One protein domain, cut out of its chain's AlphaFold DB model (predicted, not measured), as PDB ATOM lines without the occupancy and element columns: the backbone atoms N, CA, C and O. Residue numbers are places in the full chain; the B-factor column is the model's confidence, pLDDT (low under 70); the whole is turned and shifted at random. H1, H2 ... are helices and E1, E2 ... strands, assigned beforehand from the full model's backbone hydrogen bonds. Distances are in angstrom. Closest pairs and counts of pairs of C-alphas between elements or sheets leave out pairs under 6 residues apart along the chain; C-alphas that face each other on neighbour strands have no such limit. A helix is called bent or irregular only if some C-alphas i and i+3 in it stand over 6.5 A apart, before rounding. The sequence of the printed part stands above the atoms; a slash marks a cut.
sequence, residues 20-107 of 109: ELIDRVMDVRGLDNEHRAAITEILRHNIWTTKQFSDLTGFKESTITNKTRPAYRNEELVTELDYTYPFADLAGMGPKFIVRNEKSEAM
ATOM      1  N   GLU A  20     136.113 227.340 164.705       78.88
ATOM      2  CA  GLU A  20     136.290 226.948 166.112       78.88
ATOM      3  C   GLU A  20     136.451 228.154 167.045       78.88
ATOM      4  O   GLU A  20     135.970 228.147 168.182       78.88
ATOM      5  N   LEU A  21     137.159 229.193 166.597       73.31
ATOM      6  CA  LEU A  21     137.302 230.428 167.358       73.31
ATOM      7  C   LEU A  21     135.991 231.214 167.406       73.31
ATOM      8  O   LEU A  21     135.649 231.733 168.466       73.31
ATOM      9  N   ILE A  22     135.257 231.287 166.291       81.00
ATOM     10  CA  ILE A  22     133.926 231.910 166.234       81.00
ATOM     11  C   ILE A  22     132.982 231.213 167.216       81.00
ATOM     12  O   ILE A  22     132.374 231.878 168.053       81.00
ATOM     13  N   ASP A  23     132.918 229.884 167.163       85.19
ATOM     14  CA  ASP A  23     132.011 229.092 167.988       85.19
ATOM     15  C   ASP A  23     132.362 229.234 169.482       85.19
ATOM     16  O   ASP A  23     131.481 229.451 170.312       85.19
ATOM     17  N   ARG A  24     133.655 229.244 169.835       80.00
ATOM     18  CA  ARG A  24     134.121 229.480 171.217       80.00
ATOM     19  C   ARG A  24     133.753 230.866 171.740       80.00
ATOM     20  O   ARG A  24     133.407 231.022 172.906       80.00
ATOM     21  N   VAL A  25     133.868 231.883 170.893       76.81
ATOM     22  CA  VAL A  25     133.494 233.258 171.230       76.81
ATOM     23  C   VAL A  25     131.999 233.367 171.493       76.81
ATOM     24  O   VAL A  25     131.596 234.021 172.455       76.81
ATOM     25  N   MET A  26     131.194 232.735 170.641       84.56
ATOM     26  CA  MET A  26     129.747 232.716 170.788       84.56
ATOM     27  C   MET A  26     129.335 232.001 172.078       84.56
ATOM     28  O   MET A  26     128.538 232.554 172.830       84.56
ATOM     29  N   ASP A  27     129.947 230.855 172.386       86.12
ATOM     30  CA  ASP A  27     129.691 230.078 173.604       86.12
ATOM     31  C   ASP A  27     130.021 230.864 174.885       86.12
ATOM     32  O   ASP A  27     129.150 231.088 175.727       86.12
ATOM     33  N   VAL A  28     131.240 231.412 174.994       79.06
ATOM     34  CA  VAL A  28     131.681 232.200 176.169       79.06
ATOM     35  C   VAL A  28     130.796 233.426 176.412       79.06
ATOM     36  O   VAL A  28     130.656 233.884 177.547       79.06
ATOM     37  N   ARG A  29     130.210 233.991 175.353       75.38
ATOM     38  CA  ARG A  29     129.377 235.197 175.424       75.38
ATOM     39  C   ARG A  29     127.875 234.909 175.421       75.38
ATOM     40  O   ARG A  29     127.107 235.866 175.490       75.38
ATOM     41  N   GLY A  30     127.460 233.641 175.369       84.12
ATOM     42  CA  GLY A  30     126.050 233.253 175.304       84.12
ATOM     43  C   GLY A  30     125.324 233.814 174.078       84.12
ATOM     44  O   GLY A  30     124.155 234.181 174.177       84.12
ATOM     45  N   LEU A  31     126.027 233.949 172.949       85.69
ATOM     46  CA  LEU A  31     125.483 234.485 171.701       85.69
ATOM     47  C   LEU A  31     124.842 233.371 170.869       85.69
ATOM     48  O   LEU A  31     125.384 232.273 170.754       85.69
ATOM     49  N   ASP A  32     123.714 233.681 170.239       90.56
ATOM     50  CA  ASP A  32     123.027 232.772 169.323       90.56
ATOM     51  C   ASP A  32     123.571 232.851 167.881       90.56
ATOM     52  O   ASP A  32     124.395 233.699 167.525       90.56
ATOM     53  N   ASN A  33     123.074 231.959 167.020       90.44
ATOM     54  CA  ASN A  33     123.497 231.853 165.622       90.44
ATOM     55  C   ASN A  33     123.257 233.115 164.778       90.44
ATOM     56  O   ASN A  33     123.902 233.256 163.735       90.44
ATOM     57  N   GLU A  34     122.395 234.042 165.202       91.00
ATOM     58  CA  GLU A  34     122.155 235.293 164.472       91.00
ATOM     59  C   GLU A  34     123.398 236.199 164.500       91.00
ATOM     60  O   GLU A  34     123.687 236.918 163.540       91.00
ATOM     61  N   HIS A  35     124.216 236.091 165.551       84.50
ATOM     62  CA  HIS A  35     125.420 236.901 165.748       84.50
ATOM     63  C   HIS A  35     126.648 236.372 164.991       84.50
ATOM     64  O   HIS A  35     127.646 237.086 164.840       84.50
ATOM     65  N   ARG A  36     126.594 235.141 164.465       86.00
ATOM     66  CA  ARG A  36     127.744 234.452 163.851       86.00
ATOM     67  C   ARG A  36     128.362 235.236 162.693       86.00
ATOM     68  O   ARG A  36     129.586 235.329 162.585       86.00
ATOM     69  N   ALA A  37     127.528 235.837 161.843       82.88
ATOM     70  CA  ALA A  37     127.984 236.633 160.702       82.88
ATOM     71  C   ALA A  37     128.722 237.909 161.141       82.88
ATOM     72  O   ALA A  37     129.770 238.234 160.584       82.88
ATOM     73  N   ALA A  38     128.224 238.592 162.176       79.19
ATOM     74  CA  ALA A  38     128.854 239.795 162.717       79.19
ATOM     75  C   ALA A  38     130.213 239.480 163.364       79.19
ATOM     76  O   ALA A  38     131.201 240.156 163.084       79.19
ATOM     77  N   ILE A  39     130.290 238.411 164.164       77.12
ATOM     78  CA  ILE A  39     131.551 237.946 164.766       77.12
ATOM     79  C   ILE A  39     132.559 237.562 163.681       77.12
ATOM     80  O   ILE A  39     133.721 237.962 163.748       77.12
ATOM     81  N   THR A  40     132.109 236.856 162.641       77.69
ATOM     82  CA  THR A  40     132.953 236.507 161.490       77.69
ATOM     83  C   THR A  40     133.539 237.754 160.828       77.69
ATOM     84  O   THR A  40     134.729 237.785 160.531       77.69
ATOM     85  N   GLU A  41     132.733 238.793 160.613       74.69
ATOM     86  CA  GLU A  41     133.179 240.022 159.951       74.69
ATOM     87  C   GLU A  41     134.160 240.834 160.816       74.69
ATOM     88  O   GLU A  41     135.179 241.318 160.314       74.69
ATOM     89  N   ILE A  42     133.922 240.906 162.131       69.94
ATOM     90  CA  ILE A  42     134.832 241.540 163.103       69.94
ATOM     91  C   ILE A  42     136.200 240.848 163.093       69.94
ATOM     92  O   ILE A  42     137.236 241.514 163.003       69.94
ATOM     93  N   LEU A  43     136.199 239.513 163.143       69.81
ATOM     94  CA  LEU A  43     137.411 238.692 163.091       69.81
ATOM     95  C   LEU A  43     138.139 238.801 161.747       69.81
ATOM     96  O   LEU A  43     139.351 238.609 161.682       69.81
ATOM     97  N   ARG A  44     137.409 239.095 160.670       66.81
ATOM     98  CA  ARG A  44     137.937 239.129 159.306       66.81
ATOM     99  C   ARG A  44     138.697 240.410 158.975       66.81
ATOM    100  O   ARG A  44     139.653 240.344 158.204       66.81
ATOM    101  N   HIS A  45     138.266 241.560 159.495       63.56
ATOM    102  CA  HIS A  45     138.738 242.848 158.977       63.56
ATOM    103  C   HIS A  45     139.627 243.654 159.924       63.56
ATOM    104  O   HIS A  45     140.489 244.379 159.431       63.56
ATOM    105  N   ASN A  46     139.507 243.489 161.245       73.00
ATOM    106  CA  ASN A  46     140.093 244.458 162.183       73.00
ATOM    107  C   ASN A  46     141.145 243.890 163.143       73.00
ATOM    108  O   ASN A  46     141.777 244.653 163.874       73.00
ATOM    109  N   ILE A  47     141.358 242.574 163.147       82.75
ATOM    110  CA  ILE A  47     142.294 241.925 164.066       82.75
ATOM    111  C   ILE A  47     142.993 240.716 163.434       82.75
ATOM    112  O   ILE A  47     142.462 240.063 162.540       82.75
ATOM    113  N   TRP A  48     144.180 240.390 163.938       85.06
ATOM    114  CA  TRP A  48     144.887 239.142 163.670       85.06
ATOM    115  C   TRP A  48     144.927 238.294 164.933       85.06
ATOM    116  O   TRP A  48     145.193 238.804 166.025       85.06
ATOM    117  N   THR A  49     144.745 236.982 164.806       85.62
ATOM    118  CA  THR A  49     145.174 236.089 165.886       85.62
ATOM    119  C   THR A  49     146.692 236.199 166.057       85.62
ATOM    120  O   THR A  49     147.421 236.472 165.098       85.62
ATOM    121  N   THR A  50     147.202 235.955 167.266       87.31
ATOM    122  CA  THR A  50     148.657 235.921 167.518       87.31
ATOM    123  C   THR A  50     149.371 234.955 166.576       87.31
ATOM    124  O   THR A  50     150.439 235.279 166.057       87.31
ATOM    125  N   LYS A  51     148.744 233.809 166.284       86.19
ATOM    126  CA  LYS A  51     149.250 232.836 165.319       86.19
ATOM    127  C   LYS A  51     149.295 233.388 163.895       86.19
ATOM    128  O   LYS A  51     150.316 233.242 163.241       86.19
ATOM    129  N   GLN A  52     148.228 234.026 163.409       85.25
ATOM    130  CA  GLN A  52     148.249 234.640 162.074       85.25
ATOM    131  C   GLN A  52     149.346 235.690 161.964       85.25
ATOM    132  O   GLN A  52     150.073 235.712 160.978       85.25
ATOM    133  N   PHE A  53     149.476 236.543 162.978       90.12
ATOM    134  CA  PHE A  53     150.496 237.577 162.961       90.12
ATOM    135  C   PHE A  53     151.912 236.987 163.003       90.12
ATOM    136  O   PHE A  53     152.787 237.447 162.273       90.12
ATOM    137  N   SER A  54     152.122 235.920 163.781       91.38
ATOM    138  CA  SER A  54     153.364 235.136 163.771       91.38
ATOM    139  C   SER A  54     153.653 234.540 162.390       91.38
ATOM    140  O   SER A  54     154.752 234.729 161.874       91.38
ATOM    141  N   ASP A  55     152.663 233.902 161.759       86.56
ATOM    142  CA  ASP A  55     152.803 233.277 160.438       86.56
ATOM    143  C   ASP A  55     153.146 234.324 159.346       86.56
ATOM    144  O   ASP A  55     153.892 234.021 158.418       86.56
ATOM    145  N   LEU A  56     152.636 235.560 159.458       87.06
ATOM    146  CA  LEU A  56     152.863 236.646 158.490       87.06
ATOM    147  C   LEU A  56     154.203 237.369 158.667       87.06
ATOM    148  O   LEU A  56     154.846 237.724 157.683       87.06
ATOM    149  N   THR A  57     154.608 237.621 159.911       90.75
ATOM    150  CA  THR A  57     155.820 238.401 160.236       90.75
ATOM    151  C   THR A  57     157.056 237.533 160.458       90.75
ATOM    152  O   THR A  57     158.178 238.033 160.470       90.75
ATOM    153  N   GLY A  58     156.868 236.234 160.701       90.88
ATOM    154  CA  GLY A  58     157.920 235.330 161.159       90.88
ATOM    155  C   GLY A  58     158.332 235.545 162.622       90.88
ATOM    156  O   GLY A  58     159.258 234.886 163.105       90.88
ATOM    157  N   PHE A  59     157.675 236.446 163.361       93.56
ATOM    158  CA  PHE A  59     157.964 236.653 164.777       93.56
ATOM    159  C   PHE A  59     157.489 235.483 165.638       93.56
ATOM    160  O   PHE A  59     156.431 234.899 165.418       93.56
ATOM    161  N   LYS A  60     158.256 235.177 166.688       94.38
ATOM    162  CA  LYS A  60     157.863 234.204 167.719       94.38
ATOM    163  C   LYS A  60     156.787 234.800 168.627       94.38
ATOM    164  O   LYS A  60     156.807 236.000 168.901       94.38
ATOM    165  N   GLU A  61     155.929 233.963 169.206       89.19
ATOM    166  CA  GLU A  61     154.890 234.413 170.150       89.19
ATOM    167  C   GLU A  61     155.443 235.209 171.343       89.19
ATOM    168  O   GLU A  61     154.835 236.190 171.771       89.19
ATOM    169  N   SER A  62     156.627 234.854 171.852       93.12
ATOM    170  CA  SER A  62     157.295 235.614 172.918       93.12
ATOM    171  C   SER A  62     157.684 237.028 172.473       93.12
ATOM    172  O   SER A  62     157.591 237.977 173.247       93.12
ATOM    173  N   THR A  63     158.068 237.187 171.204       94.25
ATOM    174  CA  THR A  63     158.379 238.493 170.606       94.25
ATOM    175  C   THR A  63     157.114 239.327 170.465       94.25
ATOM    176  O   THR A  63     157.102 240.484 170.874       94.25
ATOM    177  N   ILE A  64     156.029 238.726 169.969       92.81
ATOM    178  CA  ILE A  64     154.715 239.377 169.885       92.81
ATOM    179  C   ILE A  64     154.258 239.808 171.285       92.81
ATOM    180  O   ILE A  64     153.866 240.953 171.483       92.81
ATOM    181  N   THR A  65     154.402 238.939 172.287       90.88
ATOM    182  CA  THR A  65     154.056 239.245 173.682       90.88
ATOM    183  C   THR A  65     154.820 240.457 174.203       90.88
ATOM    184  O   THR A  65     154.198 241.372 174.739       90.88
ATOM    185  N   ASN A  66     156.136 240.510 173.985       92.50
ATOM    186  CA  ASN A  66     156.955 241.655 174.378       92.50
ATOM    187  C   ASN A  66     156.540 242.945 173.660       92.50
ATOM    188  O   ASN A  66     156.468 243.989 174.299       92.50
ATOM    189  N   LYS A  67     156.203 242.880 172.367       92.06
ATOM    190  CA  LYS A  67     155.744 244.045 171.589       92.06
ATOM    191  C   LYS A  67     154.373 244.564 172.021       92.06
ATOM    192  O   LYS A  67     154.106 245.757 171.920       92.06
ATOM    193  N   THR A  68     153.531 243.680 172.553       90.38
ATOM    194  CA  THR A  68     152.250 244.045 173.177       90.38
ATOM    195  C   THR A  68     152.385 244.474 174.640       90.38
ATOM    196  O   THR A  68     151.379 244.746 175.283       90.38
ATOM    197  N   ARG A  69     153.589 244.500 175.224       87.81
ATOM    198  CA  ARG A  69     153.758 244.923 176.617       87.81
ATOM    199  C   ARG A  69     153.674 246.454 176.695       87.81
ATOM    200  O   ARG A  69     154.451 247.115 176.009       87.81
ATOM    201  N   PRO A  70     152.787 247.021 177.529       86.38
ATOM    202  CA  PRO A  70     152.737 248.462 177.725       86.38
ATOM    203  C   PRO A  70     154.051 248.988 178.309       86.38
ATOM    204  O   PRO A  70     154.636 248.365 179.200       86.38
ATOM    205  N   ALA A  71     154.496 250.141 177.824       82.69
ATOM    206  CA  ALA A  71     155.655 250.862 178.328       82.69
ATOM    207  C   ALA A  71     155.315 252.347 178.467       82.69
ATOM    208  O   ALA A  71     154.560 252.886 177.666       82.69
ATOM    209  N   TYR A  72     155.895 253.021 179.458       83.81
ATOM    210  CA  TYR A  72     155.773 254.472 179.574       83.81
ATOM    211  C   TYR A  72     156.825 255.158 178.703       83.81
ATOM    212  O   TYR A  72     158.017 254.868 178.822       83.81
ATOM    213  N   ARG A  73     156.392 256.076 177.835       79.00
ATOM    214  CA  ARG A  73     157.263 256.987 177.081       79.00
ATOM    215  C   ARG A  73     156.643 258.378 177.116       79.00
ATOM    216  O   ARG A  73     155.486 258.519 176.753       79.00
ATOM    217  N   ASN A  74     157.408 259.386 177.536       83.06
ATOM    218  CA  ASN A  74     156.934 260.773 177.654       83.06
ATOM    219  C   ASN A  74     155.624 260.901 178.456       83.06
ATOM    220  O   ASN A  74     154.697 261.559 178.010       83.06
ATOM    221  N   GLU A  75     155.541 260.226 179.607       88.69
ATOM    222  CA  GLU A  75     154.350 260.209 180.482       88.69
ATOM    223  C   GLU A  75     153.101 259.531 179.882       88.69
ATOM    224  O   GLU A  75     152.095 259.375 180.569       88.69
ATOM    225  N   GLU A  76     153.187 259.013 178.655       75.44
ATOM    226  CA  GLU A  76     152.114 258.271 178.000       75.44
ATOM    227  C   GLU A  76     152.373 256.762 178.036       75.44
ATOM    228  O   GLU A  76     153.501 256.283 177.866       75.44
ATOM    229  N   LEU A  77     151.305 255.990 178.244       78.50
ATOM    230  CA  LEU A  77     151.343 254.536 178.139       78.50
ATOM    231  C   LEU A  77     151.236 254.139 176.664       78.50
ATOM    232  O   LEU A  77     150.197 254.328 176.037       78.50
ATOM    233  N   VAL A  78     152.299 253.556 176.119       84.81
ATOM    234  CA  VAL A  78     152.384 253.172 174.709       84.81
ATOM    235  C   VAL A  78     152.705 251.692 174.538       84.81
ATOM    236  O   VAL A  78     153.400 251.070 175.342       84.81
ATOM    237  N   THR A  79     152.219 251.133 173.438       86.44
ATOM    238  CA  THR A  79     152.497 249.771 172.972       86.44
ATOM    239  C   THR A  79     153.143 249.828 171.594       86.44
ATOM    240  O   THR A  79     152.726 250.613 170.737       86.44
ATOM    241  N   GLU A  80     154.172 249.004 171.365       88.12
ATOM    242  CA  GLU A  80     154.786 248.870 170.031       88.12
ATOM    243  C   GLU A  80     153.852 248.157 169.055       88.12
ATOM    244  O   GLU A  80     153.875 248.428 167.858       88.12
ATOM    245  N   LEU A  81     153.031 247.249 169.578       91.00
ATOM    246  CA  LEU A  81     151.995 246.547 168.849       91.00
ATOM    247  C   LEU A  81     150.694 246.636 169.636       91.00
ATOM    248  O   LEU A  81     150.630 246.200 170.789       91.00
ATOM    249  N   ASP A  82     149.665 247.192 169.009       88.44
ATOM    250  CA  ASP A  82     148.368 247.345 169.652       88.44
ATOM    251  C   ASP A  82     147.635 246.004 169.663       88.44
ATOM    252  O   ASP A  82     147.702 245.207 168.721       88.44
ATOM    253  N   TYR A  83     146.959 245.731 170.771       89.69
ATOM    254  CA  TYR A  83     146.296 244.460 171.009       89.69
ATOM    255  C   TYR A  83     144.919 244.686 171.606       89.69
ATOM    256  O   TYR A  83     144.618 245.734 172.175       89.69
ATOM    257  N   THR A  84     144.076 243.673 171.482       84.75
ATOM    258  CA  THR A  84     142.743 243.678 172.067       84.75
ATOM    259  C   THR A  84     142.369 242.285 172.549       84.75
ATOM    260  O   THR A  84     142.921 241.278 172.097       84.75
ATOM    261  N   TYR A  85     141.432 242.246 173.490       82.25
ATOM    262  CA  TYR A  85     140.768 241.036 173.954       82.25
ATOM    263  C   TYR A  85     139.279 241.185 173.633       82.25
ATOM    264  O   TYR A  85     138.474 241.440 174.529       82.25
ATOM    265  N   PRO A  86     138.893 241.062 172.350       69.62
ATOM    266  CA  PRO A  86     137.526 241.339 171.916       69.62
ATOM    267  C   PRO A  86     136.514 240.415 172.606       69.62
ATOM    268  O   PRO A  86     135.334 240.738 172.706       69.62
ATOM    269  N   PHE A  87     137.001 239.296 173.148       70.88
ATOM    270  CA  PHE A  87     136.212 238.260 173.794       70.88
ATOM    271  C   PHE A  87     136.713 237.930 175.207       70.88
ATOM    272  O   PHE A  87     136.630 236.782 175.625       70.88
ATOM    273  N   ALA A  88     137.236 238.915 175.947       73.31
ATOM    274  CA  ALA A  88     137.572 238.732 177.364       73.31
ATOM    275  C   ALA A  88     136.335 238.343 178.191       73.31
ATOM    276  O   ALA A  88     135.262 238.908 177.988       73.31
ATOM    277  N   ASP A  89     136.457 237.400 179.113       67.38
ATOM    278  CA  ASP A  89     135.419 237.132 180.106       67.38
ATOM    279  C   ASP A  89     135.295 238.295 181.117       67.38
ATOM    280  O   ASP A  89     136.016 239.296 181.051       67.38
ATOM    281  N   LEU A  90     134.366 238.180 182.072       56.88
ATOM    282  CA  LEU A  90     134.169 239.188 183.124       56.88
ATOM    283  C   LEU A  90     135.401 239.365 184.033       56.88
ATOM    284  O   LEU A  90     135.529 240.396 184.687       56.88
ATOM    285  N   ALA A  91     136.301 238.379 184.069       69.38
ATOM    286  CA  ALA A  91     137.564 238.434 184.795       69.38
ATOM    287  C   ALA A  91     138.705 239.042 183.952       69.38
ATOM    288  O   ALA A  91     139.842 239.123 184.418       69.38
ATOM    289  N   GLY A  92     138.420 239.483 182.721       61.38
ATOM    290  CA  GLY A  92     139.406 240.043 181.804       61.38
ATOM    291  C   GLY A  92     140.303 238.992 181.144       61.38
ATOM    292  O   GLY A  92     141.293 239.358 180.510       61.38
ATOM    293  N   MET A  93     139.990 237.701 181.277       67.88
ATOM    294  CA  MET A  93     140.743 236.616 180.659       67.88
ATOM    295  C   MET A  93     140.180 236.305 179.277       67.88
ATOM    296  O   MET A  93     138.977 236.157 179.082       67.88
ATOM    297  N   GLY A  94     141.049 236.200 178.278       70.44
ATOM    298  CA  GLY A  94     140.615 235.865 176.931       70.44
ATOM    299  C   GLY A  94     141.763 235.761 175.939       70.44
ATOM    300  O   GLY A  94     142.897 236.153 176.238       70.44
ATOM    301  N   PRO A  95     141.485 235.228 174.741       78.25
ATOM    302  CA  PRO A  95     142.470 235.169 173.674       78.25
ATOM    303  C   PRO A  95     142.914 236.581 173.277       78.25
ATOM    304  O   PRO A  95     142.088 237.463 173.035       78.25
ATOM    305  N   LYS A  96     144.235 236.787 173.216       86.06
ATOM    306  CA  LYS A  96     144.844 238.032 172.739       86.06
ATOM    307  C   LYS A  96     144.791 238.083 171.217       86.06
ATOM    308  O   LYS A  96     145.157 237.116 170.550       86.06
ATOM    309  N   PHE A  97     144.436 239.241 170.684       87.31
ATOM    310  CA  PHE A  97     144.504 239.539 169.260       87.31
ATOM    311  C   PHE A  97     145.359 240.770 169.021       87.31
ATOM    312  O   PHE A  97     145.459 241.644 169.880       87.31
ATOM    313  N   ILE A  98     145.956 240.835 167.840       91.00
ATOM    314  CA  ILE A  98     146.692 242.000 167.368       91.00
ATOM    315  C   ILE A  98     145.732 242.874 166.576       91.00
ATOM    316  O   ILE A  98     145.043 242.377 165.689       91.00
ATOM    317  N   VAL A  99     145.660 244.158 166.911       87.62
ATOM    318  CA  VAL A  99     144.825 245.106 166.170       87.62
ATOM    319  C   VAL A  99     145.478 245.355 164.822       87.62
ATOM    320  O   VAL A  99     146.666 245.663 164.763       87.62
ATOM    321  N   ARG A 100     144.700 245.244 163.744       88.00
ATOM    322  CA  ARG A 100     145.180 245.562 162.404       88.00
ATOM    323  C   ARG A 100     145.161 247.079 162.195       88.00
ATOM    324  O   ARG A 100     144.156 247.645 161.781       88.00
ATOM    325  N   ASN A 101     146.273 247.727 162.511       82.62
ATOM    326  CA  ASN A 101     146.507 249.157 162.316       82.62
ATOM    327  C   ASN A 101     147.910 249.441 161.753       82.62
ATOM    328  O   ASN A 101     148.687 248.516 161.517       82.62
ATOM    329  N   GLU A 102     148.259 250.716 161.582       83.81
ATOM    330  CA  GLU A 102     149.527 251.168 160.988       83.81
ATOM    331  C   GLU A 102     150.769 250.533 161.635       83.81
ATOM    332  O   GLU A 102     151.668 250.082 160.928       83.81
ATOM    333  N   LYS A 103     150.808 250.423 162.974       86.94
ATOM    334  CA  LYS A 103     151.940 249.806 163.694       86.94
ATOM    335  C   LYS A 103     152.115 248.346 163.312       86.94
ATOM    336  O   LYS A 103     153.226 247.858 163.147       86.94
ATOM    337  N   SER A 104     150.992 247.652 163.224       88.62
ATOM    338  CA  SER A 104     150.917 246.227 162.972       88.62
ATOM    339  C   SER A 104     151.245 245.917 161.499       88.62
ATOM    340  O   SER A 104     151.984 244.975 161.213       88.62
ATOM    341  N   GLU A 105     150.771 246.749 160.563       86.50
ATOM    342  CA  GLU A 105     151.005 246.599 159.123       86.50
ATOM    343  C   GLU A 105     152.445 246.956 158.740       86.50
ATOM    344  O   GLU A 105     153.022 246.291 157.884       86.50
ATOM    345  N   ALA A 106     153.072 247.907 159.440       87.62
ATOM    346  CA  ALA A 106     154.486 248.244 159.268       87.62
ATOM    347  C   ALA A 106     155.456 247.096 159.622       87.62
ATOM    348  O   ALA A 106     156.645 247.184 159.320       87.62
ATOM    349  N   MET A 107     154.978 246.037 160.284       88.94
ATOM    350  CA  MET A 107     155.780 244.859 160.638       88.94
ATOM    351  C   MET A 107     155.654 243.711 159.628       88.94
ATOM    352  O   MET A 107     156.322 242.689 159.792       88.94
TER     353      MET A 107
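What this domain is: This is residues 20 to 107 of the 109 residues of an uncharacterized protein of Bacteroidetes bacterium (UniProt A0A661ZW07). Two short paired strands, E1 and E4, lie in the middle of an elongated model, with helices H1 and H2 crossing steeply at one end and the hairpin E2 and E3 at the other, where residues 72 to 77 stick out. H3 packs on the middle pair and meets H4, while residues 79 to 96 run from the hairpin back past the middle. The printed part has 88 residues, in the order H1 H2 E1 H3 H4 E2 E3 E4 H5, mixed in class, with both two-stranded sheets antiparallel. It is only just compact, close to loose, with a radius of gyration of the C-alphas of 14.3 A and spans of 44 by 28 by 21 A.

How they stand to each other: H1, residues 20 to 29, touches residues 35 to 40 of H2, residues 33 to 45, at a steep tilt of 59 degrees, opposite ways; the closest C-alphas, of Ile 22 and Ile 39, are 6.7 A apart. E1, residues 47 to 49, is antiparallel to E4, residues 97 to 99, with N 48 and O 98 at 2.8 A. H3, residues 50 to 57, comes closest to E4 at the C-alphas of Thr 50 and Phe 97, 5.8 A. H3 touches H4, residues 61 to 67, about perpendicular at 83 degrees, closest at C-alphas 54 and 61, 6.6 A. E2, residues 71 to 73, and E3, residues 76 to 78, form an antiparallel hairpin, with N 71 and O 78 at 2.9 A. H5, residues 102 to 105, touches no helix; its closest C-alpha to E4 is Ser 104, 7.4 A from that of Ile 98. Every O i to N i+4 pair is within hydrogen-bond range in H1, H3 and H4, and 7 of 9 in H2; H5 is too short for one.

Where its parts are: H1 begins at C-alpha 20, (136.290, 226.948, 166.112), and is 14.2 A long. H2 is 19.9 A long and irregular, with C-alphas 34 and 37 7.1 A apart. H3 is 10.5 A long, and H5 ends at C-alpha 105, (151.005, 246.599, 159.123).

The domain as a whole: The farthest C-alphas, of Asn 33 and Asn 74, are 45.8 A apart. The printed part has no cut, and E3 to E4 is the long link. Confidence is under 70 at residues 42 to 45, 86 and 89 to 93.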